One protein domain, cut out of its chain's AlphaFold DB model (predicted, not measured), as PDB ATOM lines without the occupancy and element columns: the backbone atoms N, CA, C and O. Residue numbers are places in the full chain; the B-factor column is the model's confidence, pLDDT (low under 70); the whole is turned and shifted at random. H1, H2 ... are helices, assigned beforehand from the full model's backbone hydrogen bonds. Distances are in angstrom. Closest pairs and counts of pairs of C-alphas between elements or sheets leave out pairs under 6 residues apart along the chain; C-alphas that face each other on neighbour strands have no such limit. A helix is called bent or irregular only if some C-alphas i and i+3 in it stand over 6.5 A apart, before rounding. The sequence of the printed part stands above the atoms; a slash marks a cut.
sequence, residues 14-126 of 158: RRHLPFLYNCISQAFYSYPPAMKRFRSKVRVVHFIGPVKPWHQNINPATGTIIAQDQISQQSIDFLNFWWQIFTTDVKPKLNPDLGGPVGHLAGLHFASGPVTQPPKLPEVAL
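Overview. This is residues 14 to 126 of the 158 residues of an uncharacterized protein of Dibothriocephalus latus (UniProt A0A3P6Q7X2). With little regular structure, the model is an elongated body in which long loops run beside one kinked helix, H3, with H1 and H2 near its first end and H4 crosswise at its last. The printed part has 113 residues and four named helices, H1 to H4 in chain order, and no named strand. It is all helix, though these hold only 43 residues, and compact, with a radius of gyration of the C-alphas of 15.3 A and spans of 47 by 31 by 26 A.

Arrangement. H1, residues 27 to 30, is close to but not clearly touching H2, residues 32 to 41; their closest C-alphas, Phe 28 and Met 35, are 6.4 A apart. H3, residues 73 to 93, only just touches H1, with 3 pairs of C-alphas within 8 A, through residues 74 to 75 alone; the closest C-alphas, Phe 28 and Ser 75, are 5.9 A apart. H4, residues 100 to 107, only just touches H3, also with 3 pairs, at residues 91 to 92 alone, about perpendicular at 87 degrees; the closest C-alphas, Lys 91 and Ala 106, are 5.5 A apart. O i to N i+4 pairs are within hydrogen-bond range throughout H4, 4 of 6 in H2 and 13 of 17 in H3; H1 is too short for one.

Along the chain. H1, 4.9 A long, begins at C-alpha 27 (286.496, 292.346, 365.288). H2, 14.6 A, is irregular, C-alphas 37 and 40 being 7.8 A apart. H3, 29.8 A, has a kink of 37 degrees near residue 87 and is only just irregular, C-alphas 88 and 91 being 6.6 A apart. H4, 11.0 A, ends at C-alpha 107 (272.212, 285.367, 337.270).

Size, cuts and confidence. The printed part has no cut; the link from H2 to H3, 31 residues, is long. Residue 27, residues 67 to 71 and residues 119 to 126 have pLDDT under 70.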
ATOM      1  N   ARG A  14     290.306 314.536 367.897       96.44
ATOM      2  CA  ARG A  14     289.240 314.821 366.922       96.44
ATOM      3  C   ARG A  14     289.530 314.223 365.545       96.44
ATOM      4  O   ARG A  14     288.623 314.106 364.728       96.44
ATOM      5  N   ARG A  15     290.783 313.835 365.282       94.44
ATOM      6  CA  ARG A  15     291.207 313.132 364.059       94.44
ATOM      7  C   ARG A  15     291.131 311.609 364.202       94.44
ATOM      8  O   ARG A  15     291.385 310.892 363.232       94.44
ATOM      9  N   HIS A  16     290.789 311.097 365.386       96.25
ATOM     10  CA  HIS A  16     290.541 309.675 365.608       96.25
ATOM     11  C   HIS A  16     289.079 309.385 365.329       96.25
ATOM     12  O   HIS A  16     288.199 309.591 366.163       96.25
ATOM     13  N   LEU A  17     288.821 308.894 364.124       95.38
ATOM     14  CA  LEU A  17     287.503 308.407 363.775       95.38
ATOM     15  C   LEU A  17     287.130 307.244 364.718       95.38
ATOM     16  O   LEU A  17     287.903 306.284 364.812       95.38
ATOM     17  N   PRO A  18     285.968 307.282 365.401       95.00
ATOM     18  CA  PRO A  18     285.557 306.178 366.255       95.00
ATOM     19  C   PRO A  18     285.484 304.872 365.469       95.00
ATOM     20  O   PRO A  18     285.038 304.852 364.320       95.00
ATOM     21  N   PHE A  19     285.826 303.763 366.125       92.56
ATOM     22  CA  PHE A  19     285.836 302.435 365.505       92.56
ATOM     23  C   PHE A  19     284.511 302.069 364.809       92.56
ATOM     24  O   PHE A  19     284.501 301.376 363.801       92.56
ATOM     25  N   LEU A  20     283.384 302.607 365.288       91.81
ATOM     26  CA  LEU A  20     282.048 302.409 364.712       91.81
ATOM     27  C   LEU A  20     281.911 302.866 363.247       91.81
ATOM     28  O   LEU A  20     280.999 302.406 362.558       91.81
ATOM     29  N   TYR A  21     282.790 303.752 362.775       94.88
ATOM     30  CA  TYR A  21     282.815 304.266 361.400       94.88
ATOM     31  C   TYR A  21     283.878 303.599 360.514       94.88
ATOM     32  O   TYR A  21     284.029 303.968 359.353       94.88
ATOM     33  N   ASN A  22     284.615 302.621 361.038       94.25
ATOM     34  CA  ASN A  22     285.497 301.749 360.264       94.25
ATOM     35  C   ASN A  22     285.629 300.401 360.993       94.25
ATOM     36  O   ASN A  22     286.718 299.988 361.397       94.25
ATOM     37  N   CYS A  23     284.488 299.753 361.239       91.62
ATOM     38  CA  CYS A  23     284.425 298.538 362.038       91.62
ATOM     39  C   CYS A  23     284.863 297.347 361.184       91.62
ATOM     40  O   CYS A  23     284.139 296.918 360.283       91.62
ATOM     41  N   ILE A  24     286.062 296.822 361.435       88.62
ATOM     42  CA  ILE A  24     286.598 295.696 360.667       88.62
ATOM     43  C   ILE A  24     285.875 294.390 361.004       88.62
ATOM     44  O   ILE A  24     285.644 294.075 362.171       88.62
ATOM     45  N   SER A  25     285.579 293.577 359.989       79.81
ATOM     46  CA  SER A  25     284.828 292.328 360.168       79.81
ATOM     47  C   SER A  25     285.536 291.293 361.052       79.81
ATOM     48  O   SER A  25     284.889 290.447 361.658       79.81
ATOM     49  N   GLN A  26     286.863 291.373 361.188       72.94
ATOM     50  CA  GLN A  26     287.627 290.510 362.095       72.94
ATOM     51  C   GLN A  26     287.303 290.772 363.576       72.94
ATOM     52  O   GLN A  26     287.359 289.849 364.390       72.94
ATOM     53  N   ALA A  27     286.891 291.999 363.923       61.41
ATOM     54  CA  ALA A  27     286.496 292.346 365.288       61.41
ATOM     55  C   ALA A  27     285.255 291.570 365.761       61.41
ATOM     56  O   ALA A  27     285.050 291.410 366.965       61.41
ATOM     57  N   PHE A  28     284.455 291.042 364.827       73.06
ATOM     58  CA  PHE A  28     283.283 290.222 365.131       73.06
ATOM     59  C   PHE A  28     283.646 288.921 365.846       73.06
ATOM     60  O   PHE A  28     282.916 288.480 366.729       73.06
ATOM     61  N   TYR A  29     284.797 288.347 365.498       70.81
ATOM     62  CA  TYR A  29     285.329 287.149 366.132       70.81
ATOM     63  C   TYR A  29     286.235 287.481 367.324       70.81
ATOM     64  O   TYR A  29     286.133 286.840 368.367       70.81
ATOM     65  N   SER A  30     287.108 288.486 367.193       78.56
ATOM     66  CA  SER A  30     288.175 288.712 368.176       78.56
ATOM     67  C   SER A  30     287.715 289.393 369.462       78.56
ATOM     68  O   SER A  30     288.357 289.202 370.493       78.56
ATOM     69  N   TYR A  31     286.621 290.170 369.440       82.19
ATOM     70  CA  TYR A  31     286.131 290.838 370.650       82.19
ATOM     71  C   TYR A  31     284.597 290.785 370.822       82.19
ATOM     72  O   TYR A  31     283.909 291.813 370.763       82.19
ATOM     73  N   PRO A  32     284.028 289.592 371.098       81.06
ATOM     74  CA  PRO A  32     282.579 289.405 371.197       81.06
ATOM     75  C   PRO A  32     281.862 290.287 372.243       81.06
ATOM     76  O   PRO A  32     280.768 290.767 371.936       81.06
ATOM     77  N   PRO A  33     282.421 290.571 373.443       83.12
ATOM     78  CA  PRO A  33     281.797 291.485 374.405       83.12
ATOM     79  C   PRO A  33     281.550 292.895 373.854       83.12
ATOM     80  O   PRO A  33     280.444 293.425 373.991       83.12
ATOM     81  N   ALA A  34     282.544 293.483 373.181       84.00
ATOM     82  CA  ALA A  34     282.417 294.806 372.577       84.00
ATOM     83  C   ALA A  34     281.346 294.804 371.481       84.00
ATOM     84  O   ALA A  34     280.502 295.697 371.433       84.00
ATOM     85  N   MET A  35     281.300 293.754 370.659       81.81
ATOM     86  CA  MET A  35     280.263 293.611 369.640       81.81
ATOM     87  C   MET A  35     278.873 293.435 370.241       81.81
ATOM     88  O   MET A  35     277.930 294.084 369.801       81.81
ATOM     89  N   LYS A  36     278.723 292.639 371.302       81.44
ATOM     90  CA  LYS A  36     277.441 292.508 372.005       81.44
ATOM     91  C   LYS A  36     276.937 293.861 372.521       81.44
ATOM     92  O   LYS A  36     275.737 294.116 372.451       81.44
ATOM     93  N   ARG A  37     277.838 294.727 373.003       81.56
ATOM     94  CA  ARG A  37     277.491 296.048 373.547       81.56
ATOM     95  C   ARG A  37     277.252 297.111 372.475       81.56
ATOM     96  O   ARG A  37     276.311 297.888 372.600       81.56
ATOM     97  N   PHE A  38     278.100 297.166 371.451       84.56
ATOM     98  CA  PHE A  38     278.168 298.291 370.516       84.56
ATOM     99  C   PHE A  38     277.711 297.960 369.087       84.56
ATOM    100  O   PHE A  38     277.652 298.880 368.274       84.56
ATOM    101  N   ARG A  39     277.333 296.707 368.758       84.06
ATOM    102  CA  ARG A  39     276.931 296.322 367.382       84.06
ATOM    103  C   ARG A  39     275.860 297.226 366.782       84.06
ATOM    104  O   ARG A  39     275.949 297.564 365.611       84.06
ATOM    105  N   SER A  40     274.871 297.635 367.577       84.94
ATOM    106  CA  SER A  40     273.746 298.461 367.119       84.94
ATOM    107  C   SER A  40     274.155 299.895 366.791       84.94
ATOM    108  O   SER A  40     273.413 300.617 366.136       84.94
ATOM    109  N   LYS A  41     275.345 300.313 367.236       87.62
ATOM    110  CA  LYS A  41     275.910 301.637 366.981       87.62
ATOM    111  C   LYS A  41     276.878 301.646 365.795       87.62
ATOM    112  O   LYS A  41     277.348 302.722 365.429       87.62
ATOM    113  N   VAL A  42     277.200 300.487 365.208       89.69
ATOM    114  CA  VAL A  42     278.082 300.399 364.034       89.69
ATOM    115  C   VAL A  42     277.429 301.121 362.856       89.69
ATOM    116  O   VAL A  42     276.253 300.916 362.566       89.69
ATOM    117  N   ARG A  43     278.198 301.988 362.195       90.94
ATOM    118  CA  ARG A  43     277.751 302.796 361.051       90.94
ATOM    119  C   ARG A  43     278.360 302.325 359.739       90.94
ATOM    120  O   ARG A  43     277.689 302.366 358.717       90.94
ATOM    121  N   VAL A  44     279.611 301.869 359.775       93.31
ATOM    122  CA  VAL A  44     280.329 301.375 358.596       93.31
ATOM    123  C   VAL A  44     281.046 300.083 358.956       93.31
ATOM    124  O   VAL A  44     281.795 300.031 359.935       93.31
ATOM    125  N   VAL A  45     280.828 299.053 358.141       92.31
ATOM    126  CA  VAL A  45     281.505 297.757 358.244       92.31
ATOM    127  C   VAL A  45     282.555 297.647 357.148       92.31
ATOM    128  O   VAL A  45     282.279 297.918 355.981       92.31
ATOM    129  N   HIS A  46     283.753 297.206 357.517       93.56
ATOM    130  CA  HIS A  46     284.876 297.005 356.613       93.56
ATOM    131  C   HIS A  46     285.252 295.520 356.544       93.56
ATOM    132  O   HIS A  46     285.886 294.963 357.442       93.56
ATOM    133  N   PHE A  47     284.903 294.876 355.429       91.31
ATOM    134  CA  PHE A  47     285.318 293.509 355.107       91.31
ATOM    135  C   PHE A  47     286.768 293.486 354.596       91.31
ATOM    136  O   PHE A  47     287.023 293.392 353.392       91.31
ATOM    137  N   ILE A  48     287.727 293.634 355.515       88.38
ATOM    138  CA  ILE A  48     289.152 293.802 355.185       88.38
ATOM    139  C   ILE A  48     289.810 292.514 354.670       88.38
ATOM    140  O   ILE A  48     290.668 292.580 353.793       88.38
ATOM    141  N   GLY A  49     289.363 291.349 355.154       85.56
ATOM    142  CA  GLY A  49     289.943 290.041 354.831       85.56
ATOM    143  C   GLY A  49     289.902 289.673 353.336       85.56
ATOM    144  O   GLY A  49     289.218 290.337 352.549       85.56
ATOM    145  N   PRO A  50     290.625 288.612 352.930       86.06
ATOM    146  CA  PRO A  50     290.709 288.195 351.528       86.06
ATOM    147  C   PRO A  50     289.354 287.719 350.988       86.06
ATOM    148  O   PRO A  50     288.994 288.005 349.848       86.06
ATOM    149  N   VAL A  51     288.565 287.058 351.836       86.69
ATOM    150  CA  VAL A  51     287.215 286.603 351.505       86.69
ATOM    151  C   VAL A  51     286.241 287.775 351.626       86.69
ATOM    152  O   VAL A  51     285.896 288.229 352.715       86.69
ATOM    153  N   LYS A  52     285.809 288.284 350.473       90.31
ATOM    154  CA  LYS A  52     284.783 289.339 350.358       90.31
ATOM    155  C   LYS A  52     283.350 288.789 350.417       90.31
ATOM    156  O   LYS A  52     283.162 287.601 350.152       90.31
ATOM    157  N   PRO A  53     282.337 289.634 350.702       90.94
ATOM    158  CA  PRO A  53     280.941 289.199 350.777       90.94
ATOM    159  C   PRO A  53     280.447 288.446 349.536       90.94
ATOM    160  O   PRO A  53     279.798 287.416 349.676       90.94
ATOM    161  N   TRP A  54     280.832 288.879 348.333       91.19
ATOM    162  CA  TRP A  54     280.449 288.230 347.071       91.19
ATOM    163  C   TRP A  54     281.114 286.867 346.812       91.19
ATOM    164  O   TRP A  54     280.753 286.200 345.852       91.19
ATOM    165  N   HIS A  55     282.072 286.439 347.641       88.69
ATOM    166  CA  HIS A  55     282.638 285.085 347.581       88.69
ATOM    167  C   HIS A  55     281.891 284.089 348.480       88.69
ATOM    168  O   HIS A  55     282.256 282.918 348.520       88.69
ATOM    169  N   GLN A  56     280.903 284.547 349.259       87.69
ATOM    170  CA  GLN A  56     280.127 283.658 350.116       87.69
ATOM    171  C   GLN A  56     279.227 282.756 349.273       87.69
ATOM    172  O   GLN A  56     278.544 283.225 348.364       87.69
ATOM    173  N   ASN A  57     279.171 281.477 349.635       86.81
ATOM    174  CA  ASN A  57     278.184 280.563 349.081       86.81
ATOM    175  C   ASN A  57     276.854 280.776 349.797       86.81
ATOM    176  O   ASN A  57     276.790 280.750 351.024       86.81
ATOM    177  N   ILE A  58     275.781 280.977 349.039       89.50
ATOM    178  CA  ILE A  58     274.433 281.138 349.585       89.50
ATOM    179  C   ILE A  58     273.578 280.003 349.057       89.50
ATOM    180  O   ILE A  58     273.603 279.708 347.866       89.50
ATOM    181  N   ASN A  59     272.795 279.387 349.939       89.56
ATOM    182  CA  ASN A  59     271.790 278.418 349.533       89.56
ATOM    183  C   ASN A  59     270.676 279.139 348.739       89.56
ATOM    184  O   ASN A  59     269.975 279.968 349.322       89.56
ATOM    185  N   PRO A  60     270.463 278.829 347.445       88.25
ATOM    186  CA  PRO A  60     269.474 279.526 346.617       88.25
ATOM    187  C   PRO A  60     268.021 279.346 347.082       88.25
ATOM    188  O   PRO A  60     267.186 280.226 346.869       88.25
ATOM    189  N   ALA A  61     267.706 278.218 347.727       88.44
ATOM    190  CA  ALA A  61     266.354 277.909 348.188       88.44
ATOM    191  C   ALA A  61     266.000 278.660 349.480       88.44
ATOM    192  O   ALA A  61     264.895 279.183 349.614       88.44
ATOM    193  N   THR A  62     266.943 278.723 350.423       87.69
ATOM    194  CA  THR A  62     266.715 279.285 351.766       87.69
ATOM    195  C   THR A  62     267.301 280.678 351.960       87.69
ATOM    196  O   THR A  62     267.068 281.285 353.005       87.69
ATOM    197  N   GLY A  63     268.107 281.171 351.013       88.19
ATOM    198  CA  GLY A  63     268.757 282.477 351.095       88.19
ATOM    199  C   GLY A  63     269.704 282.601 352.287       88.19
ATOM    200  O   GLY A  63     269.922 283.700 352.788       88.19
ATOM    201  N   THR A  64     270.221 281.481 352.799       88.38
ATOM    202  CA  THR A  64     271.128 281.443 353.950       88.38
ATOM    203  C   THR A  64     272.569 281.300 353.490       88.38
ATOM    204  O   THR A  64     272.866 280.459 352.639       88.38
ATOM    205  N   ILE A  65     273.469 282.066 354.100       87.69
ATOM    206  CA  ILE A  65     274.910 281.930 353.882       87.69
ATOM    207  C   ILE A  65     275.367 280.560 354.394       87.69
ATOM    208  O   ILE A  65     275.144 280.208 355.553       87.69
ATOM    209  N   ILE A  66     276.009 279.793 353.520       83.69
ATOM    210  CA  ILE A  66     276.647 278.519 353.828       83.69
ATOM    211  C   ILE A  66     278.047 278.859 354.334       83.69
ATOM    212  O   ILE A  66     278.950 279.130 353.546       83.69
ATOM    213  N   ALA A  67     278.216 278.917 355.653       69.31
ATOM    214  CA  ALA A  67     279.509 279.231 356.246       69.31
ATOM    215  C   ALA A  67     280.505 278.087 355.975       69.31
ATOM    216  O   ALA A  67     280.289 276.961 356.418       69.31
ATOM    217  N   GLN A  68     281.585 278.375 355.241       63.34
ATOM    218  CA  GLN A  68     282.685 277.425 355.028       63.34
ATOM    219  C   GLN A  68     283.556 277.225 356.286       63.34
ATOM    220  O   GLN A  68     284.156 276.167 356.429       63.34
ATOM    221  N   ASP A  69     283.580 278.205 357.198       63.06
ATOM    222  CA  ASP A  69     284.377 278.225 358.435       63.06
ATOM    223  C   ASP A  69     283.539 278.693 359.642       63.06
ATOM    224  O   ASP A  69     282.371 279.060 359.502       63.06
ATOM    225  N   GLN A  70     284.146 278.728 360.838       64.25
ATOM    226  CA  GLN A  70     283.571 279.285 362.076       64.25
ATOM    227  C   GLN A  70     283.351 280.810 361.972       64.25
ATOM    228  O   GLN A  70     284.058 281.621 362.572       64.25
ATOM    229  N   ILE A  71     282.357 281.221 361.188       69.12
ATOM    230  CA  ILE A  71     281.899 282.604 361.088       69.12
ATOM    231  C   ILE A  71     280.989 282.885 362.292       69.12
ATOM    232  O   ILE A  71     279.984 282.210 362.502       69.12
ATOM    233  N   SER A  72     281.329 283.900 363.092       71.25
ATOM    234  CA  SER A  72     280.473 284.328 364.209       71.25
ATOM    235  C   SER A  72     279.087 284.764 363.715       71.25
ATOM    236  O   SER A  72     278.964 285.400 362.665       71.25
ATOM    237  N   GLN A  73     278.038 284.504 364.501       72.25
ATOM    238  CA  GLN A  73     276.665 284.898 364.157       72.25
ATOM    239  C   GLN A  73     276.545 286.398 363.835       72.25
ATOM    240  O   GLN A  73     275.818 286.792 362.929       72.25
ATOM    241  N   GLN A  74     277.309 287.247 364.525       72.50
ATOM    242  CA  GLN A  74     277.322 288.692 364.290       72.50
ATOM    243  C   GLN A  74     277.872 289.050 362.903       72.50
ATOM    244  O   GLN A  74     277.415 290.009 362.290       72.50
ATOM    245  N   SER A  75     278.840 288.281 362.398       77.88
ATOM    246  CA  SER A  75     279.355 288.463 361.036       77.88
ATOM    247  C   SER A  75     278.308 288.083 359.993       77.88
ATOM    248  O   SER A  75     278.191 288.760 358.975       77.88
ATOM    249  N   ILE A  76     277.529 287.031 360.267       83.88
ATOM    250  CA  ILE A  76     276.439 286.573 359.397       83.88
ATOM    251  C   ILE A  76     275.377 287.669 359.252       83.88
ATOM    252  O   ILE A  76     274.942 287.930 358.135       83.88
ATOM    253  N   ASP A  77     275.018 288.371 360.332       85.44
ATOM    254  CA  ASP A  77     274.044 289.472 360.281       85.44
ATOM    255  C   ASP A  77     274.477 290.581 359.300       85.44
ATOM    256  O   ASP A  77     273.693 291.014 358.453       85.44
ATOM    257  N   PHE A  78     275.740 291.020 359.368       88.00
ATOM    258  CA  PHE A  78     276.263 292.050 358.463       88.00
ATOM    259  C   PHE A  78     276.450 291.551 357.024       88.00
ATOM    260  O   PHE A  78     276.267 292.323 356.083       88.00
ATOM    261  N   LEU A  79     276.793 290.275 356.828       89.62
ATOM    262  CA  LEU A  79     276.859 289.679 355.492       89.62
ATOM    263  C   LEU A  79     275.468 289.558 354.859       89.62
ATOM    264  O   LEU A  79     275.317 289.879 353.684       89.62
ATOM    265  N   ASN A  80     274.452 289.163 355.632       90.12
ATOM    266  CA  ASN A  80     273.062 289.151 355.173       90.12
ATOM    267  C   ASN A  80     272.613 290.559 354.762       90.12
ATOM    268  O   ASN A  80     272.017 290.710 353.704       90.12
ATOM    269  N   PHE A  81     272.968 291.592 355.540       90.06
ATOM    270  CA  PHE A  81     272.699 292.995 355.194       90.06
ATOM    271  C   PHE A  81     273.331 293.385 353.848       90.06
ATOM    272  O   PHE A  81     272.672 293.969 352.991       90.06
ATOM    273  N   TRP A  82     274.602 293.026 353.634       92.88
ATOM    274  CA  TRP A  82     275.296 293.290 352.371       92.88
ATOM    275  C   TRP A  82     274.612 292.598 351.185       92.88
ATOM    276  O   TRP A  82     274.359 293.228 350.159       92.88
ATOM    277  N   TRP A  83     274.284 291.312 351.337       92.56
ATOM    278  CA  TRP A  83     273.638 290.521 350.288       92.56
ATOM    279  C   TRP A  83     272.203 290.948 350.014       92.56
ATOM    280  O   TRP A  83     271.764 290.861 348.869       92.56
ATOM    281  N   GLN A  84     271.502 291.451 351.025       92.19
ATOM    282  CA  GLN A  84     270.188 292.045 350.853       92.19
ATOM    283  C   GLN A  84     270.260 293.290 349.977       92.19
ATOM    284  O   GLN A  84     269.606 293.302 348.940       92.19
ATOM    285  N   ILE A  85     271.122 294.262 350.300       92.81
ATOM    286  CA  ILE A  85     271.327 295.443 349.443       92.81
ATOM    287  C   ILE A  85     271.743 295.022 348.035       92.81
ATOM    288  O   ILE A  85     271.230 295.543 347.046       92.81
ATOM    289  N   PHE A  86     272.671 294.067 347.923       93.19
ATOM    290  CA  PHE A  86     273.096 293.579 346.619       93.19
ATOM    291  C   PHE A  86     271.907 293.026 345.825       93.19
ATOM    292  O   PHE A  86     271.688 293.432 344.689       93.19
ATOM    293  N   THR A  87     271.115 292.140 346.423       92.25
ATOM    294  CA  THR A  87     270.011 291.458 345.744       92.25
ATOM    295  C   THR A  87     268.869 292.408 345.392       92.25
ATOM    296  O   THR A  87     268.295 292.269 344.312       92.25
ATOM    297  N   THR A  88     268.542 293.367 346.262       90.81
ATOM    298  CA  THR A  88     267.410 294.280 346.048       90.81
ATOM    299  C   THR A  88     267.773 295.496 345.207       90.81
ATOM    300  O   THR A  88     266.981 295.898 344.360       90.81
ATOM    301  N   ASP A  89     268.970 296.063 345.387       92.44
ATOM    302  CA  ASP A  89     269.274 297.408 344.881       92.44
ATOM    303  C   ASP A  89     270.352 297.423 343.793       92.44
ATOM    304  O   ASP A  89     270.409 298.371 342.999       92.44
ATOM    305  N   VAL A  90     271.223 296.408 343.751       93.06
ATOM    306  CA  VAL A  90     272.359 296.340 342.813       93.06
ATOM    307  C   VAL A  90     272.078 295.355 341.686       93.06
ATOM    308  O   VAL A  90     272.126 295.727 340.517       93.06
ATOM    309  N   LYS A  91     271.741 294.112 342.027       92.00
ATOM    310  CA  LYS A  91     271.512 293.006 341.099       92.00
ATOM    311  C   LYS A  91     270.491 293.331 340.002       92.00
ATOM    312  O   LYS A  91     270.801 293.018 338.857       92.00
ATOM    313  N   PRO A  92     269.337 293.987 340.262       92.06
ATOM    314  CA  PRO A  92     268.380 294.311 339.197       92.06
ATOM    315  C   PRO A  92     268.926 295.271 338.132       92.06
ATOM    316  O   PRO A  92     268.334 295.405 337.067       92.06
ATOM    317  N   LYS A  93     270.043 295.954 338.416       93.25
ATOM    318  CA  LYS A  93     270.718 296.885 337.501       93.25
ATOM    319  C   LYS A  93     271.873 296.227 336.741       93.25
ATOM    320  O   LYS A  93     272.508 296.889 335.924       93.25
ATOM    321  N   LEU A  94     272.191 294.966 337.037       92.00
ATOM    322  CA  LEU A  94     273.258 294.234 336.361       92.00
ATOM    323  C   LEU A  94     272.727 293.567 335.095       92.00
ATOM    324  O   LEU A  94     271.624 293.025 335.084       92.00
ATOM    325  N   ASN A  95     273.547 293.567 334.046       88.94
ATOM    326  CA  ASN A  95     273.251 292.828 332.827       88.94
ATOM    327  C   ASN A  95     273.719 291.362 332.985       88.94
ATOM    328  O   ASN A  95     274.926 291.143 333.142       88.94
ATOM    329  N   PRO A  96     272.807 290.372 332.952       86.12
ATOM    330  CA  PRO A  96     273.161 288.957 333.066       86.12
ATOM    331  C   PRO A  96     273.961 288.428 331.868       86.12
ATOM    332  O   PRO A  96     274.665 287.434 332.019       86.12
ATOM    333  N   ASP A  97     273.912 289.104 330.718       88.12
ATOM    334  CA  ASP A  97     274.626 288.702 329.500       88.12
ATOM    335  C   ASP A  97     276.123 289.054 329.547       88.12
ATOM    336  O   ASP A  97     276.898 288.663 328.671       88.12
ATOM    337  N   LEU A  98     276.562 289.800 330.567       84.81
ATOM    338  CA  LEU A  98     277.981 290.059 330.794       84.81
ATOM    339  C   LEU A  98     278.685 288.769 331.227       84.81
ATOM    340  O   LEU A  98     278.234 288.079 332.127       84.81
ATOM    341  N   GLY A  99     279.839 288.455 330.643       85.00
ATOM    342  CA  GLY A  99     280.664 287.334 331.103       85.00
ATOM    343  C   GLY A  99     281.332 287.583 332.465       85.00
ATOM    344  O   GLY A  99     281.412 288.708 332.965       85.00
ATOM    345  N   GLY A 100     281.881 286.520 333.057       87.75
ATOM    346  CA  GLY A 100     282.706 286.605 334.265       87.75
ATOM    347  C   GLY A 100     281.916 286.777 335.574       87.75
ATOM    348  O   GLY A 100     280.731 286.445 335.640       87.75
ATOM    349  N   PRO A 101     282.561 287.278 336.646       85.06
ATOM    350  CA  PRO A 101     281.958 287.344 337.980       85.06
ATOM    351  C   PRO A 101     280.671 288.174 338.041       85.06
ATOM    352  O   PRO A 101     279.772 287.857 338.812       85.06
ATOM    353  N   VAL A 102     280.563 289.220 337.217       86.75
ATOM    354  CA  VAL A 102     279.392 290.108 337.197       86.75
ATOM    355  C   VAL A 102     278.162 289.386 336.653       86.75
ATOM    356  O   VAL A 102     277.122 289.425 337.305       86.75
ATOM    357  N   GLY A 103     278.281 288.682 335.523       87.94
ATOM    358  CA  GLY A 103     277.182 287.876 334.980       87.94
ATOM    359  C   GLY A 103     276.764 286.752 335.906       87.94
ATOM    360  O   GLY A 103     275.575 286.550 336.140       87.94
ATOM    361  N   HIS A 104     277.745 286.071 336.508       87.69
ATOM    362  CA  HIS A 104     277.465 285.026 337.489       87.69
ATOM    363  C   HIS A 104     276.626 285.564 338.658       87.69
ATOM    364  O   HIS A 104     275.583 284.998 338.970       87.69
ATOM    365  N   LEU A 105     277.032 286.692 339.254       89.38
ATOM    366  CA  LEU A 105     276.295 287.329 340.348       89.38
ATOM    367  C   LEU A 105     274.924 287.871 339.903       89.38
ATOM    368  O   LEU A 105     273.959 287.800 340.664       89.38
ATOM    369  N   ALA A 106     274.818 288.393 338.677       89.50
ATOM    370  CA  ALA A 106     273.563 288.882 338.105       89.50
ATOM    371  C   ALA A 106     272.539 287.754 337.893       89.50
ATOM    372  O   ALA A 106     271.343 287.959 338.126       89.50
ATOM    373  N   GLY A 107     273.015 286.566 337.506       87.94
ATOM    374  CA  GLY A 107     272.212 285.367 337.270       87.94
ATOM    375  C   GLY A 107     271.784 284.613 338.533       87.94
ATOM    376  O   GLY A 107     270.950 283.714 338.438       87.94
ATOM    377  N   LEU A 108     272.302 284.963 339.717       88.25
ATOM    378  CA  LEU A 108     271.870 284.334 340.968       88.25
ATOM    379  C   LEU A 108     270.364 284.539 341.188       88.25
ATOM    380  O   LEU A 108     269.810 285.588 340.873       88.25
ATOM    381  N   HIS A 109     269.685 283.551 341.756       87.50
ATOM    382  CA  HIS A 109     268.282 283.675 342.137       87.50
ATOM    383  C   HIS A 109     268.085 283.098 343.533       87.50
ATOM    384  O   HIS A 109     268.500 281.974 343.807       87.50
ATOM    385  N   PHE A 110     267.439 283.869 344.403       89.06
ATOM    386  CA  PHE A 110     267.169 283.486 345.784       89.06
ATOM    387  C   PHE A 110     265.657 283.441 345.986       89.06
ATOM    388  O   PHE A 110     264.984 284.454 345.808       89.06
ATOM    389  N   ALA A 111     265.117 282.273 346.337       84.50
ATOM    390  CA  ALA A 111     263.671 282.089 346.463       84.50
ATOM    391  C   ALA A 111     263.089 282.834 347.678       84.50
ATOM    392  O   ALA A 111     262.031 283.451 347.595       84.50
ATOM    393  N   SER A 112     263.780 282.777 348.816       84.62
ATOM    394  CA  SER A 112     263.402 283.446 350.064       84.62
ATOM    395  C   SER A 112     264.596 283.473 351.018       84.62
ATOM    396  O   SER A 112     265.555 282.743 350.786       84.62
ATOM    397  N   GLY A 113     264.550 284.282 352.080       86.75
ATOM    398  CA  GLY A 113     265.488 284.169 353.198       86.75
ATOM    399  C   GLY A 113     266.117 285.478 353.672       86.75
ATOM    400  O   GLY A 113     265.725 286.561 353.234       86.75
ATOM    401  N   PRO A 114     267.118 285.389 354.566       85.50
ATOM    402  CA  PRO A 114     267.797 286.551 355.139       85.50
ATOM    403  C   PRO A 114     268.433 287.496 354.112       85.50
ATOM    404  O   PRO A 114     268.525 288.689 354.373       85.50
ATOM    405  N   VAL A 115     268.856 286.980 352.953       87.75
ATOM    406  CA  VAL A 115     269.452 287.786 351.868       87.75
ATOM    407  C   VAL A 115     268.425 288.461 350.957       87.75
ATOM    408  O   VAL A 115     268.812 289.242 350.098       87.75
ATOM    409  N   THR A 116     267.129 288.164 351.089       85.12
ATOM    410  CA  THR A 116     266.064 288.829 350.311       85.12
ATOM    411  C   THR A 116     265.131 289.664 351.179       85.12
ATOM    412  O   THR A 116     264.393 290.500 350.663       85.12
ATOM    413  N   GLN A 117     265.166 289.467 352.496       84.38
ATOM    414  CA  GLN A 117     264.334 290.191 353.447       84.38
ATOM    415  C   GLN A 117     265.088 291.360 354.065       84.38
ATOM    416  O   GLN A 117     266.268 291.208 354.382       84.38
ATOM    417  N   PRO A 118     264.412 292.500 354.309       75.56
ATOM    418  CA  PRO A 118     265.041 293.621 354.973       75.56
ATOM    419  C   PRO A 118     265.603 293.157 356.325       75.56
ATOM    420  O   PRO A 118     264.912 292.485 357.101       75.56
ATOM    421  N   PRO A 119     266.859 293.497 356.616       69.00
ATOM    422  CA  PRO A 119     267.510 293.086 357.844       69.00
ATOM    423  C   PRO A 119     266.754 293.673 359.035       69.00
ATOM    424  O   PRO A 119     266.444 294.866 359.066       69.00
ATOM    425  N   LYS A 120     266.477 292.843 360.048       67.56
ATOM    426  CA  LYS A 120     266.010 293.350 361.342       67.56
ATOM    427  C   LYS A 120     267.122 294.215 361.917       67.56
ATOM    428  O   LYS A 120     268.129 293.690 362.394       67.56
ATOM    429  N   LEU A 121     266.946 295.533 361.840       58.66
ATOM    430  CA  LEU A 121     267.869 296.471 362.456       58.66
ATOM    431  C   LEU A 121     268.010 296.084 363.932       58.66
ATOM    432  O   LEU A 121     266.994 295.868 364.600       58.66
ATOM    433  N   PRO A 122     269.240 295.942 364.448       58.88
ATOM    434  CA  PRO A 122     269.415 295.743 365.869       58.88
ATOM    435  C   PRO A 122     268.808 296.960 366.561       58.88
ATOM    436  O   PRO A 122     269.275 298.079 366.343       58.88
ATOM    437  N   GLU A 123     267.763 296.743 367.365       59.44
ATOM    438  CA  GLU A 123     267.249 297.777 368.259       59.44
ATOM    439  C   GLU A 123     268.447 298.422 368.945       59.44
ATOM    440  O   GLU A 123     269.358 297.731 369.432       59.44
ATOM    441  N   VAL A 124     268.490 299.753 368.920       58.66
ATOM    442  CA  VAL A 124     269.490 300.492 369.674       58.66
ATOM    443  C   VAL A 124     269.177 300.200 371.128       58.66
ATOM    444  O   VAL A 124     268.335 300.855 371.731       58.66
ATOM    445  N   ALA A 125     269.819 299.163 371.669       59.31
ATOM    446  CA  ALA A 125     269.787 298.883 373.084       59.31
ATOM    447  C   ALA A 125     270.215 300.184 373.755       59.31
ATOM    448  O   ALA A 125     271.363 300.618 373.592       59.31
ATOM    449  N   LEU A 126     269.260 300.836 374.423       62.56
ATOM    450  CA  LEU A 126     269.536 302.008 375.231       62.56
ATOM    451  C   LEU A 126     270.735 301.656 376.110       62.56
ATOM    452  O   LEU A 126     270.874 300.515 376.569       62.56
TER     453      LEU A 126